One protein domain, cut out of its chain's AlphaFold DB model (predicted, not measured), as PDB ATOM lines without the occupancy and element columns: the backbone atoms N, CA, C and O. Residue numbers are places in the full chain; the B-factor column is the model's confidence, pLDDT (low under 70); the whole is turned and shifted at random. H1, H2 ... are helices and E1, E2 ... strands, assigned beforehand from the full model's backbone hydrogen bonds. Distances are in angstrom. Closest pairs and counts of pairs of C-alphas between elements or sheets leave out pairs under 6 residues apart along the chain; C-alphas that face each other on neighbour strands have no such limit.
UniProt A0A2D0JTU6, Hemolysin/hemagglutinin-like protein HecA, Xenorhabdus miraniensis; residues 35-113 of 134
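This is residues 35 to 113 of the 134 residues of the protein "Hemolysin/hemagglutinin-like protein HecA" of Xenorhabdus miraniensis (UniProt A0A2D0JTU6). What shape do the parts make? A strongly twisted sheet of four antiparallel strands, E1 to E4, has the long helix H2 running along one face, while the short helix H1 sits beyond one end of the sheet, near H2, and the short H3 beside the edge strand E1. How is it made up? The printed part has 79 residues, with three named helices and then four named strands, H1 H2 H3 E1 E2 E3 E4, and its class is mixed. The sheet's order is E1 - E2 - E3 - E4, a meander, each strand the antiparallel neighbour of the one before; with H2 on one face there are two layers. How large is it? It is compact, with a radius of gyration of the C-alphas of 12.4 A, and elongated, spanning 36 by 24 by 21 A.

How do the first two helices stand? H1, residues 35 to 42, and H2, residues 46 to 63, are close but not clearly touching, the closest C-alphas being those of Leu 41 and Arg 49, 5.8 A apart. They run opposite ways at a shallow tilt of 34 degrees, only just short of steep. What joins the strands? E1, residues 81 to 83, and E2, residues 87 to 92, form a hairpin, with N 82 and O 89 within hydrogen-bond range at 2.9 A. E2 and E3, residues 97 to 102, form another, with N 90 and O 99 at 2.9 A. E3 and E4, residues 108 to 112, form a third, with N 100 and O 110 at 2.8 A. How do helices meet the sheet? H2 is on it at a height over the sheet of 9.2 A, over E2 and along the strands, at 13 degrees to E2 on the local plane; their closest C-alphas, of Ala 57 and Val 91, are 7.0 A apart. H3, residues 70 to 75, only grazes the sheet with residues 70 to 74, the C-alphas of Glu 73 and Ile 81 of E1 being closest at 6.1 A. Are the helices' backbones complete? O i to N i+4 pairs within hydrogen-bond range are 3 of 4 in H1, 13 of 14 in H2 and 1 of 2 in H3.

Where does the printed part begin? H1 begins at C-alpha 35, (-13.640, 1.929, 12.633), and H2 runs 25.8 A from C-alpha 46 to C-alpha 63. Where are the strands? E2 is 15.4 A long and E3 16.3 A, and E4 ends at C-alpha 112, (-15.254, -8.061, 4.953).

How far does it reach? The two C-alphas farthest apart, of Arg 43 and Lys 104, are 36.5 A apart. Is anything cut, long or uncertain? The printed part has no cut and no long link, and no printed residue is under 70 in pLDDT.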
ATOM      1  N   ALA A  35     -12.522   1.060  12.274       88.38
ATOM      2  CA  ALA A  35     -13.640   1.929  12.633       88.38
ATOM      3  C   ALA A  35     -13.361   3.414  12.334       88.38
ATOM      4  O   ALA A  35     -14.246   4.135  11.868       88.38
ATOM      5  N   GLU A  36     -12.136   3.883  12.585       89.50
ATOM      6  CA  GLU A  36     -11.727   5.251  12.247       89.50
ATOM      7  C   GLU A  36     -11.703   5.472  10.737       89.50
ATOM      8  O   GLU A  36     -12.187   6.503  10.262       89.50
ATOM      9  N   PHE A  37     -11.194   4.490   9.991       90.00
ATOM     10  CA  PHE A  37     -11.172   4.531   8.537       90.00
ATOM     11  C   PHE A  37     -12.592   4.616   7.967       90.00
ATOM     12  O   PHE A  37     -12.895   5.586   7.275       90.00
ATOM     13  N   GLU A  38     -13.501   3.707   8.328       91.31
ATOM     14  CA  GLU A  38     -14.895   3.724   7.849       91.31
ATOM     15  C   GLU A  38     -15.604   5.048   8.182       91.31
ATOM     16  O   GLU A  38     -16.262   5.659   7.332       91.31
ATOM     17  N   LYS A  39     -15.414   5.554   9.406       90.50
ATOM     18  CA  LYS A  39     -15.984   6.836   9.842       90.50
ATOM     19  C   LYS A  39     -15.432   8.021   9.048       90.50
ATOM     20  O   LYS A  39     -16.160   8.994   8.828       90.50
ATOM     21  N   SER A  40     -14.165   7.965   8.636       90.00
ATOM     22  CA  SER A  40     -13.549   9.008   7.813       90.00
ATOM     23  C   SER A  40     -14.186   9.076   6.421       90.00
ATOM     24  O   SER A  40     -14.467  10.172   5.938       90.00
ATOM     25  N   LEU A  41     -14.525   7.926   5.826       90.44
ATOM     26  CA  LEU A  41     -15.067   7.846   4.469       90.44
ATOM     27  C   LEU A  41     -16.448   8.487   4.342       90.44
ATOM     28  O   LEU A  41     -16.724   9.138   3.338       90.44
ATOM     29  N   PHE A  42     -17.311   8.350   5.352       83.75
ATOM     30  CA  PHE A  42     -18.662   8.928   5.321       83.75
ATOM     31  C   PHE A  42     -18.660  10.460   5.178       83.75
ATOM     32  O   PHE A  42     -19.611  11.042   4.665       83.75
ATOM     33  N   ARG A  43     -17.589  11.123   5.629       85.62
ATOM     34  CA  ARG A  43     -17.465  12.587   5.610       85.62
ATOM     35  C   ARG A  43     -16.878  13.129   4.310       85.62
ATOM     36  O   ARG A  43     -16.964  14.332   4.078       85.62
ATOM     37  N   LEU A  44     -16.268  12.270   3.496       89.44
ATOM     38  CA  LEU A  44     -15.576  12.678   2.280       89.44
ATOM     39  C   LEU A  44     -16.535  12.733   1.083       89.44
ATOM     40  O   LEU A  44     -17.395  11.856   0.935       89.44
ATOM     41  N   PRO A  45     -16.370  13.710   0.173       93.56
ATOM     42  CA  PRO A  45     -17.071  13.692  -1.101       93.56
ATOM     43  C   PRO A  45     -16.611  12.493  -1.940       93.56
ATOM     44  O   PRO A  45     -15.480  12.021  -1.827       93.56
ATOM     45  N   VAL A  46     -17.476  12.008  -2.835       91.62
ATOM     46  CA  VAL A  46     -17.232  10.784  -3.629       91.62
ATOM     47  C   VAL A  46     -15.894  10.825  -4.379       91.62
ATOM     48  O   VAL A  46     -15.199   9.814  -4.451       91.62
ATOM     49  N   GLN A  47     -15.520  11.992  -4.907       92.25
ATOM     50  CA  GLN A  47     -14.284  12.187  -5.670       92.25
ATOM     51  C   GLN A  47     -13.017  11.978  -4.828       92.25
ATOM     52  O   GLN A  47     -12.016  11.516  -5.365       92.25
ATOM     53  N   GLU A  48     -13.077  12.258  -3.525       92.19
ATOM     54  CA  GLU A  48     -11.976  12.048  -2.575       92.19
ATOM     55  C   GLU A  48     -12.054  10.667  -1.920       92.19
ATOM     56  O   GLU A  48     -11.046   9.993  -1.734       92.19
ATOM     57  N   ARG A  49     -13.268  10.192  -1.630       93.25
ATOM     58  CA  ARG A  49     -13.496   8.894  -0.988       93.25
ATOM     59  C   ARG A  49     -13.004   7.730  -1.842       93.25
ATOM     60  O   ARG A  49     -12.330   6.827  -1.355       93.25
ATOM     61  N   VAL A  50     -13.351   7.736  -3.127       93.38
ATOM     62  CA  VAL A  50     -13.042   6.640  -4.053       93.38
ATOM     63  C   VAL A  50     -11.532   6.357  -4.181       93.38
ATOM     64  O   VAL A  50     -11.168   5.184  -4.074       93.38
ATOM     65  N   PRO A  51     -10.637   7.339  -4.420       95.12
ATOM     66  CA  PRO A  51      -9.198   7.076  -4.480       95.12
ATOM     67  C   PRO A  51      -8.632   6.590  -3.140       95.12
ATOM     68  O   PRO A  51      -7.877   5.624  -3.147       95.12
ATOM     69  N   VAL A  52      -9.070   7.152  -2.006       93.81
ATOM     70  CA  VAL A  52      -8.631   6.713  -0.665       93.81
ATOM     71  C   VAL A  52      -8.939   5.232  -0.432       93.81
ATOM     72  O   VAL A  52      -8.067   4.465  -0.020       93.81
ATOM     73  N   VAL A  53     -10.160   4.791  -0.752       95.25
ATOM     74  CA  VAL A  53     -10.528   3.371  -0.629       95.25
ATOM     75  C   VAL A  53      -9.711   2.498  -1.577       95.25
ATOM     76  O   VAL A  53      -9.312   1.397  -1.204       95.25
ATOM     77  N   ARG A  54      -9.441   2.968  -2.799       95.25
ATOM     78  CA  ARG A  54      -8.653   2.216  -3.789       95.25
ATOM     79  C   ARG A  54      -7.214   2.001  -3.344       95.25
ATOM     80  O   ARG A  54      -6.718   0.890  -3.488       95.25
ATOM     81  N   GLU A  55      -6.571   3.030  -2.806       94.44
ATOM     82  CA  GLU A  55      -5.204   2.940  -2.287       94.44
ATOM     83  C   GLU A  55      -5.127   1.991  -1.091       94.44
ATOM     84  O   GLU A  55      -4.265   1.112  -1.056       94.44
ATOM     85  N   MET A  56      -6.076   2.101  -0.156       93.44
ATOM     86  CA  MET A  56      -6.165   1.190   0.984       93.44
ATOM     87  C   MET A  56      -6.365  -0.258   0.528       93.44
ATOM     88  O   MET A  56      -5.619  -1.149   0.930       93.44
ATOM     89  N   ALA A  57      -7.329  -0.485  -0.367       95.31
ATOM     90  CA  ALA A  57      -7.604  -1.804  -0.915       95.31
ATOM     91  C   ALA A  57      -6.382  -2.395  -1.632       95.31
ATOM     92  O   ALA A  57      -6.110  -3.588  -1.518       95.31
ATOM     93  N   GLU A  58      -5.617  -1.565  -2.345       95.06
ATOM     94  CA  GLU A  58      -4.381  -1.988  -2.990       95.06
ATOM     95  C   GLU A  58      -3.311  -2.395  -1.969       95.06
ATOM     96  O   GLU A  58      -2.702  -3.453  -2.134       95.06
ATOM     97  N   SER A  59      -3.106  -1.623  -0.901       93.75
ATOM     98  CA  SER A  59      -2.182  -1.989   0.182       93.75
ATOM     99  C   SER A  59      -2.575  -3.308   0.845       93.75
ATOM    100  O   SER A  59      -1.744  -4.211   0.937       93.75
ATOM    101  N   VAL A  60      -3.854  -3.478   1.193       93.12
ATOM    102  CA  VAL A  60      -4.373  -4.733   1.765       93.12
ATOM    103  C   VAL A  60      -4.176  -5.899   0.795       93.12
ATOM    104  O   VAL A  60      -3.745  -6.980   1.197       93.12
ATOM    105  N   SER A  61      -4.423  -5.685  -0.501       94.06
ATOM    106  CA  SER A  61      -4.213  -6.718  -1.519       94.06
ATOM    107  C   SER A  61      -2.745  -7.151  -1.606       94.06
ATOM    108  O   SER A  61      -2.464  -8.343  -1.714       94.06
ATOM    109  N   LYS A  62      -1.800  -6.206  -1.497       93.69
ATOM    110  CA  LYS A  62      -0.358  -6.481  -1.534       93.69
ATOM    111  C   LYS A  62       0.092  -7.254  -0.298       93.69
ATOM    112  O   LYS A  62       0.793  -8.249  -0.448       93.69
ATOM    113  N   GLU A  63      -0.353  -6.846   0.889       91.88
ATOM    114  CA  GLU A  63      -0.058  -7.545   2.149       91.88
ATOM    115  C   GLU A  63      -0.542  -9.000   2.136       91.88
ATOM    116  O   GLU A  63       0.132  -9.886   2.658       91.88
ATOM    117  N   ASN A  64      -1.678  -9.263   1.487       92.75
ATOM    118  CA  ASN A  64      -2.277 -10.596   1.409       92.75
ATOM    119  C   ASN A  64      -1.893 -11.380   0.141       92.75
ATOM    120  O   ASN A  64      -2.433 -12.460  -0.098       92.75
ATOM    121  N   ASN A  65      -0.958 -10.877  -0.676       95.56
ATOM    122  CA  ASN A  65      -0.542 -11.486  -1.950       95.56
ATOM    123  C   ASN A  65      -1.694 -11.712  -2.952       95.56
ATOM    124  O   ASN A  65      -1.638 -12.604  -3.803       95.56
ATOM    125  N   TRP A  66      -2.742 -10.897  -2.876       96.75
ATOM    126  CA  TRP A  66      -3.865 -10.952  -3.800       96.75
ATOM    127  C   TRP A  66      -3.492 -10.360  -5.156       96.75
ATOM    128  O   TRP A  66      -2.700  -9.423  -5.276       96.75
ATOM    129  N   LYS A  67      -4.105 -10.891  -6.214       96.44
ATOM    130  CA  LYS A  67      -3.872 -10.445  -7.595       96.44
ATOM    131  C   LYS A  67      -5.092  -9.714  -8.127       96.44
ATOM    132  O   LYS A  67      -6.221 -10.047  -7.788       96.44
ATOM    133  N   ARG A  68      -4.888  -8.739  -9.014       96.44
ATOM    134  CA  ARG A  68      -5.999  -8.054  -9.690       96.44
ATOM    135  C   ARG A  68      -6.620  -8.962 -10.754       96.44
ATOM    136  O   ARG A  68      -5.940  -9.361 -11.703       96.44
ATOM    137  N   ALA A  69      -7.909  -9.259 -10.623       95.69
ATOM    138  CA  ALA A  69      -8.648 -10.187 -11.475       95.69
ATOM    139  C   ALA A  69      -9.169  -9.501 -12.751       95.69
ATOM    140  O   ALA A  69     -10.373  -9.388 -12.977       95.69
ATOM    141  N   LYS A  70      -8.260  -9.034 -13.622       95.31
ATOM    142  CA  LYS A  70      -8.612  -8.251 -14.829       95.31
ATOM    143  C   LYS A  70      -9.577  -8.972 -15.779       95.31
ATOM    144  O   LYS A  70     -10.331  -8.329 -16.503       95.31
ATOM    145  N   ASN A  71      -9.535 -10.302 -15.827       93.62
ATOM    146  CA  ASN A  71     -10.479 -11.119 -16.592       93.62
ATOM    147  C   ASN A  71     -11.912 -10.984 -16.058       93.62
ATOM    148  O   ASN A  71     -12.836 -10.872 -16.855       93.62
ATOM    149  N   ILE A  72     -12.084 -10.927 -14.736       95.25
ATOM    150  CA  ILE A  72     -13.387 -10.770 -14.080       95.25
ATOM    151  C   ILE A  72     -13.847  -9.311 -14.121       95.25
ATOM    152  O   ILE A  72     -15.015  -9.048 -14.399       95.25
ATOM    153  N   GLU A  73     -12.943  -8.343 -13.951       95.56
ATOM    154  CA  GLU A  73     -13.260  -6.909 -14.088       95.56
ATOM    155  C   GLU A  73     -13.814  -6.573 -15.486       95.56
ATOM    156  O   GLU A  73     -14.740  -5.773 -15.618       95.56
ATOM    157  N   LYS A  74     -13.318  -7.230 -16.547       94.75
ATOM    158  CA  LYS A  74     -13.852  -7.066 -17.915       94.75
ATOM    159  C   LYS A  74     -15.323  -7.474 -18.035       94.75
ATOM    160  O   LYS A  74     -16.060  -6.844 -18.794       94.75
ATOM    161  N   LEU A  75     -15.739  -8.507 -17.303       94.75
ATOM    162  CA  LEU A  75     -17.124  -8.986 -17.268       94.75
ATOM    163  C   LEU A  75     -18.012  -8.111 -16.367       94.75
ATOM    164  O   LEU A  75     -19.222  -8.030 -16.577       94.75
ATOM    165  N   ASN A  76     -17.404  -7.418 -15.401       94.56
ATOM    166  CA  ASN A  76     -18.066  -6.628 -14.366       94.56
ATOM    167  C   ASN A  76     -17.585  -5.169 -14.414       94.56
ATOM    168  O   ASN A  76     -16.891  -4.684 -13.518       94.56
ATOM    169  N   LYS A  77     -17.935  -4.473 -15.502       92.06
ATOM    170  CA  LYS A  77     -17.457  -3.113 -15.791       92.06
ATOM    171  C   LYS A  77     -17.691  -2.162 -14.612       92.06
ATOM    172  O   LYS A  77     -18.797  -2.075 -14.090       92.06
ATOM    173  N   GLY A  78     -16.651  -1.414 -14.245       90.81
ATOM    174  CA  GLY A  78     -16.695  -0.406 -13.181       90.81
ATOM    175  C   GLY A  78     -16.321  -0.921 -11.788       90.81
ATOM    176  O   GLY A  78     -16.097  -0.104 -10.897       90.81
ATOM    177  N   ARG A  79     -16.184  -2.240 -11.602       94.25
ATOM    178  CA  ARG A  79     -15.725  -2.837 -10.342       94.25
ATOM    179  C   ARG A  79     -14.212  -3.052 -10.359       94.25
ATOM    180  O   ARG A  79     -13.639  -3.383 -11.395       94.25
ATOM    181  N   ILE A  80     -13.582  -2.871  -9.200       95.62
ATOM    182  CA  ILE A  80     -12.197  -3.294  -8.960       95.62
ATOM    183  C   ILE A  80     -12.262  -4.595  -8.188       95.62
ATOM    184  O   ILE A  80     -12.916  -4.649  -7.150       95.62
ATOM    185  N   ILE A  81     -11.612  -5.627  -8.713       97.31
ATOM    186  CA  ILE A  81     -11.743  -6.981  -8.191       97.31
ATOM    187  C   ILE A  81     -10.354  -7.567  -7.982       97.31
ATOM    188  O   ILE A  81      -9.554  -7.695  -8.915       97.31
ATOM    189  N   TYR A  82     -10.086  -7.954  -6.743       97.69
ATOM    190  CA  TYR A  82      -8.927  -8.743  -6.363       97.69
ATOM    191  C   TYR A  82      -9.320 -10.213  -6.219       97.69
ATOM    192  O   TYR A  82     -10.495 -10.549  -6.076       97.69
ATOM    193  N   GLN A  83      -8.341 -11.105  -6.293       96.75
ATOM    194  CA  GLN A  83      -8.536 -12.538  -6.118       96.75
ATOM    195  C   GLN A  83      -7.411 -13.133  -5.277       96.75
ATOM    196  O   GLN A  83      -6.243 -12.762  -5.444       96.75
ATOM    197  N   ASP A  84      -7.782 -14.087  -4.435       95.38
ATOM    198  CA  ASP A  84      -6.873 -15.067  -3.846       95.38
ATOM    199  C   ASP A  84      -7.088 -16.436  -4.527       95.38
ATOM    200  O   ASP A  84      -7.578 -16.511  -5.659       95.38
ATOM    201  N   ASP A  85      -6.726 -17.527  -3.855       93.69
ATOM    202  CA  ASP A  85      -6.900 -18.886  -4.376       93.69
ATOM    203  C   ASP A  85      -8.352 -19.407  -4.308       93.69
ATOM    204  O   ASP A  85      -8.667 -20.447  -4.889       93.69
ATOM    205  N   LYS A  86      -9.254 -18.730  -3.583       93.88
ATOM    206  CA  LYS A  86     -10.587 -19.247  -3.221       93.88
ATOM    207  C   LYS A  86     -11.745 -18.294  -3.531       93.88
ATOM    208  O   LYS A  86     -12.841 -18.752  -3.876       93.88
ATOM    209  N   TYR A  87     -11.528 -16.993  -3.414       96.81
ATOM    210  CA  TYR A  87     -12.527 -15.934  -3.438       96.81
ATOM    211  C   TYR A  87     -12.130 -14.786  -4.373       96.81
ATOM    212  O   TYR A  87     -10.962 -14.567  -4.703       96.81
ATOM    213  N   TYR A  88     -13.152 -14.069  -4.825       97.25
ATOM    214  CA  TYR A  88     -13.028 -12.737  -5.395       97.25
ATOM    215  C   TYR A  88     -13.389 -11.709  -4.328       97.25
ATOM    216  O   TYR A  88     -14.274 -11.950  -3.512       97.25
ATOM    217  N   TYR A  89     -12.724 -10.561  -4.370       97.50
ATOM    218  CA  TYR A  89     -12.949  -9.438  -3.469       97.50
ATOM    219  C   TYR A  89     -13.207  -8.194  -4.309       97.50
ATOM    220  O   TYR A  89     -12.287  -7.642  -4.918       97.50
ATOM    221  N   SER A  90     -14.472  -7.789  -4.390       96.81
ATOM    222  CA  SER A  90     -14.897  -6.561  -5.069       96.81
ATOM    223  C   SER A  90     -14.773  -5.388  -4.099       96.81
ATOM    224  O   SER A  90     -15.190  -5.488  -2.952       96.81
ATOM    225  N   VAL A  91     -14.151  -4.288  -4.526       96.75
ATOM    226  CA  VAL A  91     -13.927  -3.118  -3.663       96.75
ATOM    227  C   VAL A  91     -15.200  -2.280  -3.561       96.75
ATOM    228  O   VAL A  91     -15.610  -1.661  -4.548       96.75
ATOM    229  N   ASP A  92     -15.766  -2.182  -2.359       94.06
ATOM    230  CA  ASP A  92     -16.846  -1.250  -2.050       94.06
ATOM    231  C   ASP A  92     -16.274   0.110  -1.628       94.06
ATOM    232  O   ASP A  92     -15.738   0.302  -0.536       94.06
ATOM    233  N   THR A  93     -16.428   1.084  -2.520       92.44
ATOM    234  CA  THR A  93     -15.944   2.459  -2.329       92.44
ATOM    235  C   THR A  93     -16.858   3.331  -1.469       92.44
ATOM    236  O   THR A  93     -16.490   4.465  -1.159       92.44
ATOM    237  N   GLN A  94     -18.043   2.847  -1.092       89.00
ATOM    238  CA  GLN A  94     -18.960   3.575  -0.219       89.00
ATOM    239  C   GLN A  94     -18.604   3.365   1.247       89.00
ATOM    240  O   GLN A  94     -18.414   4.347   1.966       89.00
ATOM    241  N   HIS A  95     -18.475   2.103   1.659       88.88
ATOM    242  CA  HIS A  95     -18.158   1.737   3.039       88.88
ATOM    243  C   HIS A  95     -16.662   1.528   3.275       88.88
ATOM    244  O   HIS A  95     -16.232   1.501   4.422       88.88
ATOM    245  N   GLY A  96     -15.858   1.406   2.212       93.00
ATOM    246  CA  GLY A  96     -14.439   1.084   2.343       93.00
ATOM    247  C   GLY A  96     -14.227  -0.350   2.793       93.00
ATOM    248  O   GLY A  96     -13.436  -0.593   3.695       93.00
ATOM    249  N   ARG A  97     -14.947  -1.284   2.172       95.62
ATOM    250  CA  ARG A  97     -14.944  -2.716   2.492       95.62
ATOM    251  C   ARG A  97     -14.703  -3.540   1.235       95.62
ATOM    252  O   ARG A  97     -14.668  -3.004   0.126       95.62
ATOM    253  N   PHE A  98     -14.556  -4.846   1.403       96.94
ATOM    254  CA  PHE A  98     -14.573  -5.788   0.295       96.94
ATOM    255  C   PHE A  98     -15.844  -6.626   0.321       96.94
ATOM    256  O   PHE A  98     -16.181  -7.232   1.331       96.94
ATOM    257  N   GLU A  99     -16.502  -6.743  -0.821       95.88
ATOM    258  CA  GLU A  99     -17.528  -7.748  -1.061       95.88
ATOM    259  C   GLU A  99     -16.831  -9.065  -1.410       95.88
ATOM    260  O   GLU A  99     -16.167  -9.186  -2.448       95.88
ATOM    261  N   LYS A 100     -16.956 -10.055  -0.531       96.56
ATOM    262  CA  LYS A 100     -16.383 -11.388  -0.702       96.56
ATOM    263  C   LYS A 100     -17.318 -12.232  -1.551       96.56
ATOM    264  O   LYS A 100     -18.499 -12.388  -1.251       96.56
ATOM    265  N   VAL A 101     -16.783 -12.818  -2.613       96.38
ATOM    266  CA  VAL A 101     -17.562 -13.500  -3.648       96.38
ATOM    267  C   VAL A 101     -16.932 -14.853  -3.973       96.38
ATOM    268  O   VAL A 101     -15.711 -15.003  -4.031       96.38
ATOM    269  N   ALA A 102     -17.751 -15.882  -4.190       95.12
ATOM    270  CA  ALA A 102     -17.261 -17.216  -4.528       95.12
ATOM    271  C   ALA A 102     -16.730 -17.281  -5.970       95.12
ATOM    272  O   ALA A 102     -17.475 -17.012  -6.911       95.12
ATOM    273  N   GLN A 103     -15.502 -17.768  -6.190       93.31
ATOM    274  CA  GLN A 103     -14.940 -17.830  -7.551       93.31
ATOM    275  C   GLN A 103     -15.690 -18.775  -8.500       93.31
ATOM    276  O   GLN A 103     -15.788 -18.521  -9.696       93.31
ATOM    277  N   LYS A 104     -16.237 -19.881  -7.978       90.25
ATOM    278  CA  LYS A 104     -16.879 -20.913  -8.810       90.25
ATOM    279  C   LYS A 104     -18.214 -20.472  -9.403       90.25
ATOM    280  O   LYS A 104     -18.542 -20.871 -10.518       90.25
ATOM    281  N   ARG A 105     -19.006 -19.745  -8.616       89.88
ATOM    282  CA  ARG A 105     -20.402 -19.404  -8.928       89.88
ATOM    283  C   ARG A 105     -20.629 -17.909  -9.102       89.88
ATOM    284  O   ARG A 105     -21.638 -17.546  -9.685       89.88
ATOM    285  N   GLY A 106     -19.718 -17.071  -8.613       92.19
ATOM    286  CA  GLY A 106     -19.889 -15.624  -8.621       92.19
ATOM    287  C   GLY A 106     -20.844 -15.104  -7.553       92.19
ATOM    288  O   GLY A 106     -21.107 -13.912  -7.531       92.19
ATOM    289  N   ASN A 107     -21.349 -15.958  -6.658       93.62
ATOM    290  CA  ASN A 107     -22.312 -15.539  -5.650       93.62
ATOM    291  C   ASN A 107     -21.637 -14.771  -4.508       93.62
ATOM    292  O   ASN A 107     -20.575 -15.179  -4.017       93.62
ATOM    293  N   HIS A 108     -22.279 -13.699  -4.069       94.25
ATOM    294  CA  HIS A 108     -21.877 -12.915  -2.918       94.25
ATOM    295  C   HIS A 108     -21.962 -13.750  -1.631       94.25
ATOM    296  O   HIS A 108     -22.895 -14.532  -1.426       94.25
ATOM    297  N   LEU A 109     -20.943 -13.633  -0.781       93.44
ATOM    298  CA  LEU A 109     -20.791 -14.388   0.467       93.44
ATOM    299  C   LEU A 109     -20.814 -13.493   1.709       93.44
ATOM    300  O   LEU A 109     -20.800 -14.027   2.816       93.44
ATOM    301  N   GLY A 110     -20.856 -12.173   1.529       95.12
ATOM    302  CA  GLY A 110     -20.812 -11.183   2.600       95.12
ATOM    303  C   GLY A 110     -19.721 -10.144   2.373       95.12
ATOM    304  O   GLY A 110     -18.909 -10.245   1.457       95.12
ATOM    305  N   GLU A 111     -19.698  -9.151   3.245       95.25
ATOM    306  CA  GLU A 111     -18.678  -8.114   3.288       95.25
ATOM    307  C   GLU A 111     -17.595  -8.471   4.305       95.25
ATOM    308  O   GLU A 111     -17.875  -9.042   5.361       95.25
ATOM    309  N   VAL A 112     -16.364  -8.078   4.004       95.56
ATOM    310  CA  VAL A 112     -15.254  -8.061   4.953       95.56
ATOM    311  C   VAL A 112     -14.673  -6.658   5.035       95.56
ATOM    312  O   VAL A 112     -14.627  -5.930   4.039       95.56
ATOM    313  N   ASP A 113     -14.225  -6.265   6.219       94.50
ATOM    314  CA  ASP A 113     -13.525  -4.997   6.389       94.50
ATOM    315  C   ASP A 113     -12.118  -5.017   5.753       94.50
ATOM    316  O   ASP A 113     -11.642  -6.030   5.230       94.50
TER     317      ASP A 113